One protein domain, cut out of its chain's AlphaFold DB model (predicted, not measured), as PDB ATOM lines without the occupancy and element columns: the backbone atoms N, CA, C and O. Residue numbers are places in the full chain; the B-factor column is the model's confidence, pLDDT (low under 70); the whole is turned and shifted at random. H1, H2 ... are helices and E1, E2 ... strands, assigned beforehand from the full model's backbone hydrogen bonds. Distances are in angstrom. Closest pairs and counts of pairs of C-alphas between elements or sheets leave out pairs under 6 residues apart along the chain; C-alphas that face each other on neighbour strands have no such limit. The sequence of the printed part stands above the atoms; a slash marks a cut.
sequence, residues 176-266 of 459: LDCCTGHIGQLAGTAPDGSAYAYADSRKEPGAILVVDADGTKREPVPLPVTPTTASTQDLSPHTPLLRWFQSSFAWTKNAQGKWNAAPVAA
ATOM      1  N   LEU A 176     -16.886  29.146   6.507       85.50
ATOM      2  CA  LEU A 176     -17.901  30.169   6.234       85.50
ATOM      3  C   LEU A 176     -19.246  29.504   5.936       85.50
ATOM      4  O   LEU A 176     -19.339  28.684   5.023       85.50
ATOM      5  N   ASP A 177     -20.269  29.870   6.713       67.81
ATOM      6  CA  ASP A 177     -21.601  29.247   6.661       67.81
ATOM      7  C   ASP A 177     -22.689  30.161   6.050       67.81
ATOM      8  O   ASP A 177     -23.814  29.740   5.798       67.81
ATOM      9  N   CYS A 178     -22.385  31.424   5.735       58.28
ATOM     10  CA  CYS A 178     -23.352  32.328   5.103       58.28
ATOM     11  C   CYS A 178     -22.698  33.552   4.438       58.28
ATOM     12  O   CYS A 178     -21.529  33.846   4.676       58.28
ATOM     13  N   CYS A 179     -23.488  34.262   3.616       57.19
ATOM     14  CA  CYS A 179     -23.284  35.601   3.020       57.19
ATOM     15  C   CYS A 179     -22.037  35.850   2.139       57.19
ATOM     16  O   CYS A 179     -22.139  36.562   1.143       57.19
ATOM     17  N   THR A 180     -20.886  35.250   2.432       52.06
ATOM     18  CA  THR A 180     -19.627  35.383   1.673       52.06
ATOM     19  C   THR A 180     -19.184  34.075   1.006       52.06
ATOM     20  O   THR A 180     -18.327  34.097   0.128       52.06
ATOM     21  N   GLY A 181     -19.812  32.946   1.356       57.94
ATOM     22  CA  GLY A 181     -19.648  31.634   0.720       57.94
ATOM     23  C   GLY A 181     -20.159  30.511   1.627       57.94
ATOM     24  O   GLY A 181     -20.261  30.707   2.834       57.94
ATOM     25  N   HIS A 182     -20.479  29.345   1.059       76.06
ATOM     26  CA  HIS A 182     -20.559  28.097   1.831       76.06
ATOM     27  C   HIS A 182     -19.226  27.376   1.669       76.06
ATOM     28  O   HIS A 182     -19.088  26.552   0.776       76.06
ATOM     29  N   ILE A 183     -18.227  27.743   2.473       87.00
ATOM     30  CA  ILE A 183     -16.886  27.150   2.430       87.00
ATOM     31  C   ILE A 183     -16.682  26.393   3.737       87.00
ATOM     32  O   ILE A 183     -16.330  26.994   4.749       87.00
ATOM     33  N   GLY A 184     -16.922  25.084   3.724       86.69
ATOM     34  CA  GLY A 184     -16.935  24.266   4.945       86.69
ATOM     35  C   GLY A 184     -16.490  22.817   4.760       86.69
ATOM     36  O   GLY A 184     -16.451  22.067   5.729       86.69
ATOM     37  N   GLN A 185     -16.128  22.404   3.545       88.69
ATOM     38  CA  GLN A 185     -15.681  21.037   3.278       88.69
ATOM     39  C   GLN A 185     -14.190  20.915   3.582       88.69
ATOM     40  O   GLN A 185     -13.387  21.548   2.899       88.69
ATOM     41  N   LEU A 186     -13.797  20.126   4.588       91.75
ATOM     42  CA  LEU A 186     -12.384  19.966   4.941       91.75
ATOM     43  C   LEU A 186     -11.589  19.414   3.744       91.75
ATOM     44  O   LEU A 186     -11.829  18.295   3.287       91.75
ATOM     45  N   ALA A 187     -10.644  20.213   3.259       93.31
ATOM     46  CA  ALA A 187      -9.780  19.913   2.122       93.31
ATOM     47  C   ALA A 187      -8.332  19.629   2.550       93.31
ATOM     48  O   ALA A 187      -7.615  18.914   1.854       93.31
ATOM     49  N   GLY A 188      -7.898  20.130   3.710       93.31
ATOM     50  CA  GLY A 188      -6.568  19.836   4.234       93.31
ATOM     51  C   GLY A 188      -6.358  20.278   5.676       93.31
ATOM     52  O   GLY A 188      -7.063  21.141   6.196       93.31
ATOM     53  N   THR A 189      -5.331  19.715   6.307       93.56
ATOM     54  CA  THR A 189      -4.871  20.078   7.653       93.56
ATOM     55  C   THR A 189      -3.413  20.513   7.576       93.56
ATOM     56  O   THR A 189      -2.620  19.872   6.880       93.56
ATOM     57  N   ALA A 190      -3.064  21.605   8.256       94.50
ATOM     58  CA  ALA A 190      -1.688  22.081   8.320       94.50
ATOM     59  C   ALA A 190      -0.779  21.050   9.022       94.50
ATOM     60  O   ALA A 190      -1.260  20.319   9.892       94.50
ATOM     61  N   PRO A 191       0.531  21.000   8.710       91.88
ATOM     62  CA  PRO A 191       1.435  19.975   9.244       91.88
ATOM     63  C   PRO A 191       1.504  19.895  10.776       91.88
ATOM     64  O   PRO A 191       1.717  18.816  11.321       91.88
ATOM     65  N   ASP A 192       1.317  21.017  11.475       91.44
ATOM     66  CA  ASP A 192       1.319  21.083  12.943       91.44
ATOM     67  C   ASP A 192      -0.087  20.991  13.571       91.44
ATOM     68  O   ASP A 192      -0.231  21.097  14.788       91.44
ATOM     69  N   GLY A 193      -1.137  20.816  12.757       89.75
ATOM     70  CA  GLY A 193      -2.526  20.739  13.214       89.75
ATOM     71  C   GLY A 193      -3.109  22.054  13.748       89.75
ATOM     72  O   GLY A 193      -4.154  22.031  14.397       89.75
ATOM     73  N   SER A 194      -2.460  23.199  13.507       94.12
ATOM     74  CA  SER A 194      -2.922  24.505  14.005       94.12
ATOM     75  C   SER A 194      -3.835  25.269  13.040       94.12
ATOM     76  O   SER A 194      -4.385  26.297  13.428       94.12
ATOM     77  N   ALA A 195      -4.030  24.777  11.812       95.75
ATOM     78  CA  ALA A 195      -4.924  25.374  10.821       95.75
ATOM     79  C   ALA A 195      -5.531  24.332   9.868       95.75
ATOM     80  O   ALA A 195      -4.981  23.243   9.672       95.75
ATOM     81  N   TYR A 196      -6.656  24.697   9.256       95.50
ATOM     82  CA  TYR A 196      -7.482  23.837   8.410       95.50
ATOM     83  C   TYR A 196      -7.881  24.573   7.139       95.50
ATOM     84  O   TYR A 196      -8.276  25.734   7.186       95.50
ATOM     85  N   ALA A 197      -7.772  23.892   6.005       95.25
ATOM     86  CA  ALA A 197      -8.218  24.380   4.713       95.25
ATOM     87  C   ALA A 197      -9.606  23.814   4.408       95.25
ATOM     88  O   ALA A 197      -9.799  22.597   4.439       95.25
ATOM     89  N   TYR A 198     -10.545  24.690   4.071       93.69
ATOM     90  CA  TYR A 198     -11.906  24.353   3.676       93.69
ATOM     91  C   TYR A 198     -12.171  24.754   2.230       93.69
ATOM     92  O   TYR A 198     -11.719  25.809   1.793       93.69
ATOM     93  N   ALA A 199     -12.942  23.938   1.519       91.44
ATOM     94  CA  ALA A 199     -13.452  24.212   0.183       91.44
ATOM     95  C   ALA A 199     -14.980  24.379   0.184       91.44
ATOM     96  O   ALA A 199     -15.672  23.986   1.131       91.44
ATOM     97  N   ASP A 200     -15.509  24.972  -0.883       87.56
ATOM     98  CA  ASP A 200     -16.948  25.163  -1.099       87.56
ATOM     99  C   ASP A 200     -17.674  23.916  -1.619       87.56
ATOM    100  O   ASP A 200     -18.875  23.760  -1.408       87.56
ATOM    101  N   SER A 201     -16.956  22.990  -2.255       85.94
ATOM    102  CA  SER A 201     -17.531  21.758  -2.795       85.94
ATOM    103  C   SER A 201     -16.552  20.589  -2.715       85.94
ATOM    104  O   SER A 201     -15.360  20.740  -2.971       85.94
ATOM    105  N   ARG A 202     -17.068  19.390  -2.402       85.56
ATOM    106  CA  ARG A 202     -16.291  18.133  -2.454       85.56
ATOM    107  C   ARG A 202     -15.982  17.705  -3.889       85.56
ATOM    108  O   ARG A 202     -14.947  17.093  -4.141       85.56
ATOM    109  N   LYS A 203     -16.908  17.992  -4.806       84.69
ATOM    110  CA  LYS A 203     -16.891  17.503  -6.192       84.69
ATOM    111  C   LYS A 203     -16.314  18.520  -7.162       84.69
ATOM    112  O   LYS A 203     -15.679  18.141  -8.132       84.69
ATOM    113  N   GLU A 204     -16.549  19.798  -6.908       86.62
ATOM    114  CA  GLU A 204     -16.208  20.892  -7.821       86.62
ATOM    115  C   GLU A 204     -15.694  22.095  -7.015       86.62
ATOM    116  O   GLU A 204     -16.329  23.149  -7.019       86.62
ATOM    117  N   PRO A 205     -14.603  21.940  -6.236       89.06
ATOM    118  CA  PRO A 205     -14.025  23.034  -5.470       89.06
ATOM    119  C   PRO A 205     -13.728  24.238  -6.373       89.06
ATOM    120  O   PRO A 205     -13.060  24.125  -7.404       89.06
ATOM    121  N   GLY A 206     -14.237  25.393  -5.959       88.19
ATOM    122  CA  GLY A 206     -14.104  26.687  -6.619       88.19
ATOM    123  C   GLY A 206     -13.678  27.807  -5.669       88.19
ATOM    124  O   GLY A 206     -13.566  28.958  -6.097       88.19
ATOM    125  N   ALA A 207     -13.437  27.515  -4.395       89.44
ATOM    126  CA  ALA A 207     -12.845  28.440  -3.440       89.44
ATOM    127  C   ALA A 207     -12.139  27.683  -2.318       89.44
ATOM    128  O   ALA A 207     -12.468  26.533  -2.027       89.44
ATOM    129  N   ILE A 208     -11.196  28.360  -1.668       91.19
ATOM    130  CA  ILE A 208     -10.534  27.868  -0.469       91.19
ATOM    131  C   ILE A 208     -10.534  28.920   0.637       91.19
ATOM    132  O   ILE A 208     -10.420  30.115   0.381       91.19
ATOM    133  N   LEU A 209     -10.650  28.462   1.877       92.56
ATOM    134  CA  LEU A 209     -10.534  29.264   3.085       92.56
ATOM    135  C   LEU A 209      -9.620  28.545   4.070       92.56
ATOM    136  O   LEU A 209      -9.834  27.369   4.353       92.56
ATOM    137  N   VAL A 210      -8.650  29.255   4.637       94.75
ATOM    138  CA  VAL A 210      -7.849  28.735   5.753       94.75
ATOM    139  C   VAL A 210      -8.384  29.286   7.071       94.75
ATOM    140  O   VAL A 210      -8.659  30.479   7.187       94.75
ATOM    141  N   VAL A 211      -8.533  28.414   8.064       95.38
ATOM    142  CA  VAL A 211      -9.028  28.751   9.403       95.38
ATOM    143  C   VAL A 211      -8.065  28.194  10.444       95.38
ATOM    144  O   VAL A 211      -7.786  26.995  10.456       95.38
ATOM    145  N   ASP A 212      -7.546  29.060  11.310       95.50
ATOM    146  CA  ASP A 212      -6.728  28.662  12.458       95.50
ATOM    147  C   ASP A 212      -7.582  27.887  13.474       95.50
ATOM    148  O   ASP A 212      -8.793  28.076  13.561       95.50
ATOM    149  N   ALA A 213      -6.951  27.062  14.308       93.69
ATOM    150  CA  ALA A 213      -7.620  26.279  15.349       93.69
ATOM    151  C   ALA A 213      -8.400  27.120  16.379       93.69
ATOM    152  O   ALA A 213      -9.318  26.596  17.004       93.69
ATOM    153  N   ASP A 214      -8.066  28.404  16.541       93.88
ATOM    154  CA  ASP A 214      -8.807  29.357  17.380       93.88
ATOM    155  C   ASP A 214     -10.068  29.934  16.699       93.88
ATOM    156  O   ASP A 214     -10.826  30.674  17.320       93.88
ATOM    157  N   GLY A 215     -10.318  29.579  15.434       92.56
ATOM    158  CA  GLY A 215     -11.445  30.056  14.637       92.56
ATOM    159  C   GLY A 215     -11.148  31.285  13.779       92.56
ATOM    160  O   GLY A 215     -12.034  31.712  13.028       92.56
ATOM    161  N   THR A 216      -9.930  31.836  13.840       93.19
ATOM    162  CA  THR A 216      -9.511  32.967  13.004       93.19
ATOM    163  C   THR A 216      -9.493  32.556  11.538       93.19
ATOM    164  O   THR A 216      -8.761  31.652  11.136       93.19
ATOM    165  N   LYS A 217     -10.287  33.246  10.721       91.50
ATOM    166  CA  LYS A 217     -10.427  32.977   9.289       91.50
ATOM    167  C   LYS A 217      -9.487  33.874   8.494       91.50
ATOM    168  O   LYS A 217      -9.433  35.077   8.741       91.50
ATOM    169  N   ARG A 218      -8.774  33.293   7.533       90.62
ATOM    170  CA  ARG A 218      -8.111  34.045   6.462       90.62
ATOM    171  C   ARG A 218      -9.148  34.545   5.464       90.62
ATOM    172  O   ARG A 218     -10.342  34.258   5.574       90.62
ATOM    173  N   GLU A 219      -8.690  35.313   4.496       89.44
ATOM    174  CA  GLU A 219      -9.534  35.755   3.397       89.44
ATOM    175  C   GLU A 219      -9.816  34.579   2.446       89.44
ATOM    176  O   GLU A 219      -8.900  33.809   2.137       89.44
ATOM    177  N   PRO A 220     -11.070  34.380   2.000       88.62
ATOM    178  CA  PRO A 220     -11.384  33.331   1.053       88.62
ATOM    179  C   PRO A 220     -10.711  33.648  -0.279       88.62
ATOM    180  O   PRO A 220     -10.749  34.775  -0.773       88.62
ATOM    181  N   VAL A 221     -10.133  32.622  -0.886       86.75
ATOM    182  CA  VAL A 221      -9.513  32.699  -2.201       86.75
ATOM    183  C   VAL A 221     -10.396  31.926  -3.177       86.75
ATOM    184  O   VAL A 221     -10.376  30.694  -3.175       86.75
ATOM    185  N   PRO A 222     -11.219  32.609  -3.992       85.38
ATOM    186  CA  PRO A 222     -11.863  32.007  -5.148       85.38
ATOM    187  C   PRO A 222     -10.829  31.411  -6.110       85.38
ATOM    188  O   PRO A 222      -9.783  31.999  -6.353       85.38
ATOM    189  N   LEU A 223     -11.141  30.246  -6.672       86.69
ATOM    190  CA  LEU A 223     -10.277  29.440  -7.540       86.69
ATOM    191  C   LEU A 223     -11.037  29.017  -8.798       86.69
ATOM    192  O   LEU A 223     -12.267  28.968  -8.762       86.69
ATOM    193  N   PRO A 224     -10.368  28.649  -9.904       85.56
ATOM    194  CA  PRO A 224     -11.056  28.001 -11.012       85.56
ATOM    195  C   PRO A 224     -11.773  26.735 -10.533       85.56
ATOM    196  O   PRO A 224     -11.180  25.914  -9.826       85.56
ATOM    197  N   VAL A 225     -13.035  26.568 -10.936       86.25
ATOM    198  CA  VAL A 225     -13.824  25.379 -10.590       86.25
ATOM    199  C   VAL A 225     -13.148  24.151 -11.193       86.25
ATOM    200  O   VAL A 225     -12.981  24.064 -12.410       86.25
ATOM    201  N   THR A 226     -12.740  23.218 -10.335       83.50
ATOM    202  CA  THR A 226     -11.972  22.036 -10.738       83.50
ATOM    203  C   THR A 226     -12.711  20.768 -10.319       83.50
ATOM    204  O   THR A 226     -12.830  20.531  -9.120       83.50
ATOM    205  N   PRO A 227     -13.188  19.928 -11.252       86.19
ATOM    206  CA  PRO A 227     -13.817  18.661 -10.902       86.19
ATOM    207  C   PRO A 227     -12.831  17.734 -10.185       86.19
ATOM    208  O   PRO A 227     -11.724  17.487 -10.671       86.19
ATOM    209  N   THR A 228     -13.232  17.184  -9.044       86.94
ATOM    210  CA  THR A 228     -12.484  16.123  -8.371       86.94
ATOM    211  C   THR A 228     -12.887  14.777  -8.960       86.94
ATOM    212  O   THR A 228     -14.056  14.500  -9.224       86.94
ATOM    213  N   THR A 229     -11.895  13.924  -9.215       86.25
ATOM    214  CA  THR A 229     -12.133  12.597  -9.790       86.25
ATOM    215  C   THR A 229     -12.100  11.551  -8.686       86.25
ATOM    216  O   THR A 229     -11.069  11.364  -8.034       86.25
ATOM    217  N   ALA A 230     -13.232  10.876  -8.489       85.19
ATOM    218  CA  ALA A 230     -13.320   9.715  -7.618       85.19
ATOM    219  C   ALA A 230     -12.690   8.484  -8.281       85.19
ATOM    220  O   ALA A 230     -12.844   8.256  -9.480       85.19
ATOM    221  N   SER A 231     -11.991   7.687  -7.484       85.06
ATOM    222  CA  SER A 231     -11.466   6.375  -7.846       85.06
ATOM    223  C   SER A 231     -12.243   5.290  -7.107       85.06
ATOM    224  O   SER A 231     -12.664   5.478  -5.969       85.06
ATOM    225  N   THR A 232     -12.371   4.110  -7.713       81.25
ATOM    226  CA  THR A 232     -12.935   2.917  -7.053       81.25
ATOM    227  C   THR A 232     -12.122   2.471  -5.833       81.25
ATOM    228  O   THR A 232     -12.622   1.724  -4.999       81.25
ATOM    229  N   GLN A 233     -10.873   2.931  -5.723       82.25
ATOM    230  CA  GLN A 233      -9.982   2.677  -4.590       82.25
ATOM    231  C   GLN A 233     -10.119   3.711  -3.464       82.25
ATOM    232  O   GLN A 233      -9.460   3.573  -2.432       82.25
ATOM    233  N   ASP A 234     -10.924   4.760  -3.651       83.00
ATOM    234  CA  ASP A 234     -11.086   5.793  -2.638       83.00
ATOM    235  C   ASP A 234     -11.804   5.225  -1.415       83.00
ATOM    236  O   ASP A 234     -12.913   4.703  -1.491       83.00
ATOM    237  N   LEU A 235     -11.155   5.356  -0.260       74.75
ATOM    238  CA  LEU A 235     -11.682   4.887   1.021       74.75
ATOM    239  C   LEU A 235     -12.747   5.834   1.598       74.75
ATOM    240  O   LEU A 235     -13.308   5.559   2.656       74.75
ATOM    241  N   SER A 236     -12.969   6.984   0.957       79.94
ATOM    242  CA  SER A 236     -13.878   8.023   1.419       79.94
ATOM    243  C   SER A 236     -14.328   8.945   0.274       79.94
ATOM    244  O   SER A 236     -13.517   9.290  -0.589       79.94
ATOM    245  N   PRO A 237     -15.572   9.462   0.307       79.06
ATOM    246  CA  PRO A 237     -16.031  10.532  -0.582       79.06
ATOM    247  C   PRO A 237     -15.251  11.853  -0.427       79.06
ATOM    248  O   PRO A 237     -15.345  12.717  -1.295       79.06
ATOM    249  N   HIS A 238     -14.473  12.033   0.647       82.94
ATOM    250  CA  HIS A 238     -13.563  13.173   0.820       82.94
ATOM    251  C   HIS A 238     -12.178  12.945   0.207       82.94
ATOM    252  O   HIS A 238     -11.463  13.917  -0.032       82.94
ATOM    253  N   THR A 239     -11.783  11.698  -0.076       88.12
ATOM    254  CA  THR A 239     -10.463  11.387  -0.646       88.12
ATOM    255  C   THR A 239     -10.161  12.173  -1.932       88.12
ATOM    256  O   THR A 239      -9.051  12.707  -2.026       88.12
ATOM    257  N   PRO A 240     -11.101  12.348  -2.887       91.81
ATOM    258  CA  PRO A 240     -10.861  13.170  -4.075       91.81
ATOM    259  C   PRO A 240     -10.524  14.628  -3.751       91.81
ATOM    260  O   PRO A 240      -9.614  15.193  -4.356       91.81
ATOM    261  N   LEU A 241     -11.219  15.226  -2.776       91.69
ATOM    262  CA  LEU A 241     -10.989  16.609  -2.355       91.69
ATOM    263  C   LEU A 241      -9.627  16.770  -1.667       91.69
ATOM    264  O   LEU A 241      -8.886  17.697  -1.985       91.69
ATOM    265  N   LEU A 242      -9.272  15.847  -0.768       90.81
ATOM    266  CA  LEU A 242      -7.969  15.851  -0.092       90.81
ATOM    267  C   LEU A 242      -6.819  15.726  -1.099       90.81
ATOM    268  O   LEU A 242      -5.847  16.476  -1.033       90.81
ATOM    269  N   ARG A 243      -6.948  14.809  -2.067       91.94
ATOM    270  CA  ARG A 243      -5.965  14.623  -3.144       91.94
ATOM    271  C   ARG A 243      -5.844  15.879  -4.003       91.94
ATOM    272  O   ARG A 243      -4.731  16.309  -4.302       91.94
ATOM    273  N   TRP A 244      -6.975  16.478  -4.383       93.12
ATOM    274  CA  TRP A 244      -6.992  17.741  -5.118       93.12
ATOM    275  C   TRP A 244      -6.218  18.824  -4.363       93.12
ATOM    276  O   TRP A 244      -5.312  19.420  -4.948       93.12
ATOM    277  N   PHE A 245      -6.492  19.008  -3.068       93.88
ATOM    278  CA  PHE A 245      -5.800  20.002  -2.251       93.88
ATOM    279  C   PHE A 245      -4.291  19.740  -2.200       93.88
ATOM    280  O   PHE A 245      -3.512  20.633  -2.516       93.88
ATOM    281  N   GLN A 246      -3.877  18.503  -1.906       91.69
ATOM    282  CA  GLN A 246      -2.463  18.105  -1.845       91.69
ATOM    283  C   GLN A 246      -1.713  18.306  -3.169       91.69
ATOM    284  O   GLN A 246      -0.519  18.587  -3.162       91.69
ATOM    285  N   SER A 247      -2.397  18.151  -4.305       91.06
ATOM    286  CA  SER A 247      -1.803  18.364  -5.634       91.06
ATOM    287  C   SER A 247      -1.788  19.830  -6.077       91.06
ATOM    288  O   SER A 247      -0.961  20.214  -6.901       91.06
ATOM    289  N   SER A 248      -2.703  20.643  -5.547       90.38
ATOM    290  CA  SER A 248      -2.933  22.014  -6.015       90.38
ATOM    291  C   SER A 248      -2.316  23.067  -5.100       90.38
ATOM    292  O   SER A 248      -2.016  24.165  -5.570       90.38
ATOM    293  N   PHE A 249      -2.104  22.749  -3.819       92.44
ATOM    294  CA  PHE A 249      -1.668  23.693  -2.794       92.44
ATOM    295  C   PHE A 249      -0.508  23.163  -1.955       92.44
ATOM    296  O   PHE A 249      -0.415  21.978  -1.646       92.44
ATOM    297  N   ALA A 250       0.344  24.091  -1.530       92.19
ATOM    298  CA  ALA A 250       1.338  23.891  -0.495       92.19
ATOM    299  C   ALA A 250       0.969  24.715   0.744       92.19
ATOM    300  O   ALA A 250       0.523  25.862   0.647       92.19
ATOM    301  N   TRP A 251       1.196  24.137   1.920       94.00
ATOM    302  CA  TRP A 251       1.112  24.865   3.181       94.00
ATOM    303  C   TRP A 251       2.315  25.793   3.333       94.00
ATOM    304  O   TRP A 251       3.460  25.347   3.282       94.00
ATOM    305  N   THR A 252       2.058  27.077   3.565       92.12
ATOM    306  CA  THR A 252       3.095  28.096   3.770       92.12
ATOM    307  C   THR A 252       2.758  28.974   4.968       92.12
ATOM    308  O   THR A 252       1.618  29.003   5.436       92.12
ATOM    309  N   LYS A 253       3.755  29.679   5.509       90.94
ATOM    310  CA  LYS A 253       3.532  30.704   6.533       90.94
ATOM    311  C   LYS A 253       3.446  32.078   5.869       90.94
ATOM    312  O   LYS A 253       4.286  32.402   5.034       90.94
ATOM    313  N   ASN A 254       2.443  32.873   6.234       87.19
ATOM    314  CA  ASN A 254       2.330  34.266   5.804       87.19
ATOM    315  C   ASN A 254       3.300  35.178   6.585       87.19
ATOM    316  O   ASN A 254       4.037  34.719   7.461       87.19
ATOM    317  N   ALA A 255       3.279  36.483   6.291       86.69
ATOM    318  CA  ALA A 255       4.143  37.473   6.942       86.69
ATOM    319  C   ALA A 255       3.963  37.543   8.474       86.69
ATOM    320  O   ALA A 255       4.869  37.969   9.183       86.69
ATOM    321  N   GLN A 256       2.818  37.093   8.995       89.00
ATOM    322  CA  GLN A 256       2.502  37.030  10.424       89.00
ATOM    323  C   GLN A 256       2.840  35.664  11.056       89.00
ATOM    324  O   GLN A 256       2.464  35.402  12.198       89.00
ATOM    325  N   GLY A 257       3.511  34.759  10.334       90.38
ATOM    326  CA  GLY A 257       3.867  33.424  10.835       90.38
ATOM    327  C   GLY A 257       2.675  32.466  10.967       90.38
ATOM    328  O   GLY A 257       2.772  31.416  11.617       90.38
ATOM    329  N   LYS A 258       1.539  32.793  10.347       92.50
ATOM    330  CA  LYS A 258       0.323  31.977  10.346       92.50
ATOM    331  C   LYS A 258       0.237  31.112   9.096       92.50
ATOM    332  O   LYS A 258       0.749  31.494   8.049       92.50
ATOM    333  N   TRP A 259      -0.380  29.935   9.204       94.50
ATOM    334  CA  TRP A 259      -0.535  29.053   8.047       94.50
ATOM    335  C   TRP A 259      -1.474  29.652   7.006       94.50
ATOM    336  O   TRP A 259      -2.482  30.275   7.339       94.50
ATOM    337  N   ASN A 260      -1.130  29.414   5.747       92.25
ATOM    338  CA  ASN A 260      -1.936  29.702   4.579       92.25
ATOM    339  C   ASN A 260      -1.752  28.578   3.541       92.25
ATOM    340  O   ASN A 260      -0.827  27.767   3.645       92.25
ATOM    341  N   ALA A 261      -2.637  28.530   2.552       91.44
ATOM    342  CA  ALA A 261      -2.555  27.620   1.421       91.44
ATOM    343  C   ALA A 261      -2.163  28.415   0.171       91.44
ATOM    344  O   ALA A 261      -2.919  29.260  -0.309       91.44
ATOM    345  N   ALA A 262      -0.967  28.152  -0.352       87.81
ATOM    346  CA  ALA A 262      -0.467  28.777  -1.571       87.81
ATOM    347  C   ALA A 262      -0.616  27.807  -2.753       87.81
ATOM    348  O   ALA A 262      -0.262  26.634  -2.602       87.81
ATOM    349  N   PRO A 263      -1.119  28.244  -3.920       86.00
ATOM    350  CA  PRO A 263      -1.125  27.412  -5.118       86.00
ATOM    351  C   PRO A 263       0.290  26.924  -5.467       86.00
ATOM    352  O   PRO A 263       1.237  27.708  -5.450       86.00
ATOM    353  N   VAL A 264       0.444  25.642  -5.810       84.75
ATOM    354  CA  VAL A 264       1.746  25.072  -6.224       84.75
ATOM    355  C   VAL A 264       2.141  25.562  -7.618       84.75
ATOM    356  O   VAL A 264       3.313  25.803  -7.897       84.75
ATOM    357  N   ALA A 265       1.159  25.715  -8.507       77.69
ATOM    358  CA  ALA A 265       1.374  26.249  -9.842       77.69
ATOM    359  C   ALA A 265       1.227  27.774  -9.831       77.69
ATOM    360  O   ALA A 265       0.215  28.298  -9.363       77.69
ATOM    361  N   ALA A 266       2.201  28.474 -10.418       67.88
ATOM    362  CA  ALA A 266       2.090  29.909 -10.642       67.88
ATOM    363  C   ALA A 266       0.841  30.230 -11.478       67.88
ATOM    364  O   ALA A 266       0.472  29.486 -12.399       67.88
TER     365      ALA A 266
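What this domain is: This is residues 176 to 266 of the 459 residues of an uncharacterized protein of Massilia sp. YMA4 (UniProt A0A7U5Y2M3). Little regular structure, much loop: the three-strand sheet E1-E2-E3 and the hairpin E4 and E5 stand partly face to face as a small sandwich, with H1 packed on E1. The printed part has 91 residues, 36 in named elements, in the order E1 E2 E3 H1 E4 E5; both sheets are antiparallel, the class mixed. It is compact, radius of gyration of the C-alphas 12.7 A, spanning 41 by 29 by 27 A.

Where its parts are: E1, residues 185 to 189, begins at C-alpha (-15.681, 21.037, 3.278) and spans 11.7 A; E2, 195 to 199, 13.7 A; E3, 207 to 212, 17.0 A; H1, 239 to 248, 14.1 A; E4, 249 to 253, 12.8 A; E5, 259 to 263, 13.3 A, ending at (-1.125, 27.412, -5.118).

How they stand to each other: E1, E2, E3 form a meander, each strand the antiparallel neighbour of the one before: N 187 to O 197 is 2.8 A, N 198 to O 209 2.8 A. H1, each O i to N i+4 pair within hydrogen-bond range, touches E1, closest C-alphas Ala 187 and Leu 242, 5.0 A. E5 touches E3, closest C-alphas Val 210 and Asn 260, 6.1 A. In E4 and E5, N 250 to O 262 is 2.8 A.

The domain as a whole: The printed part has no cut; the link E3 to H1 is long, 26 residues. Residues 177 to 181 and 266 are under pLDDT 70.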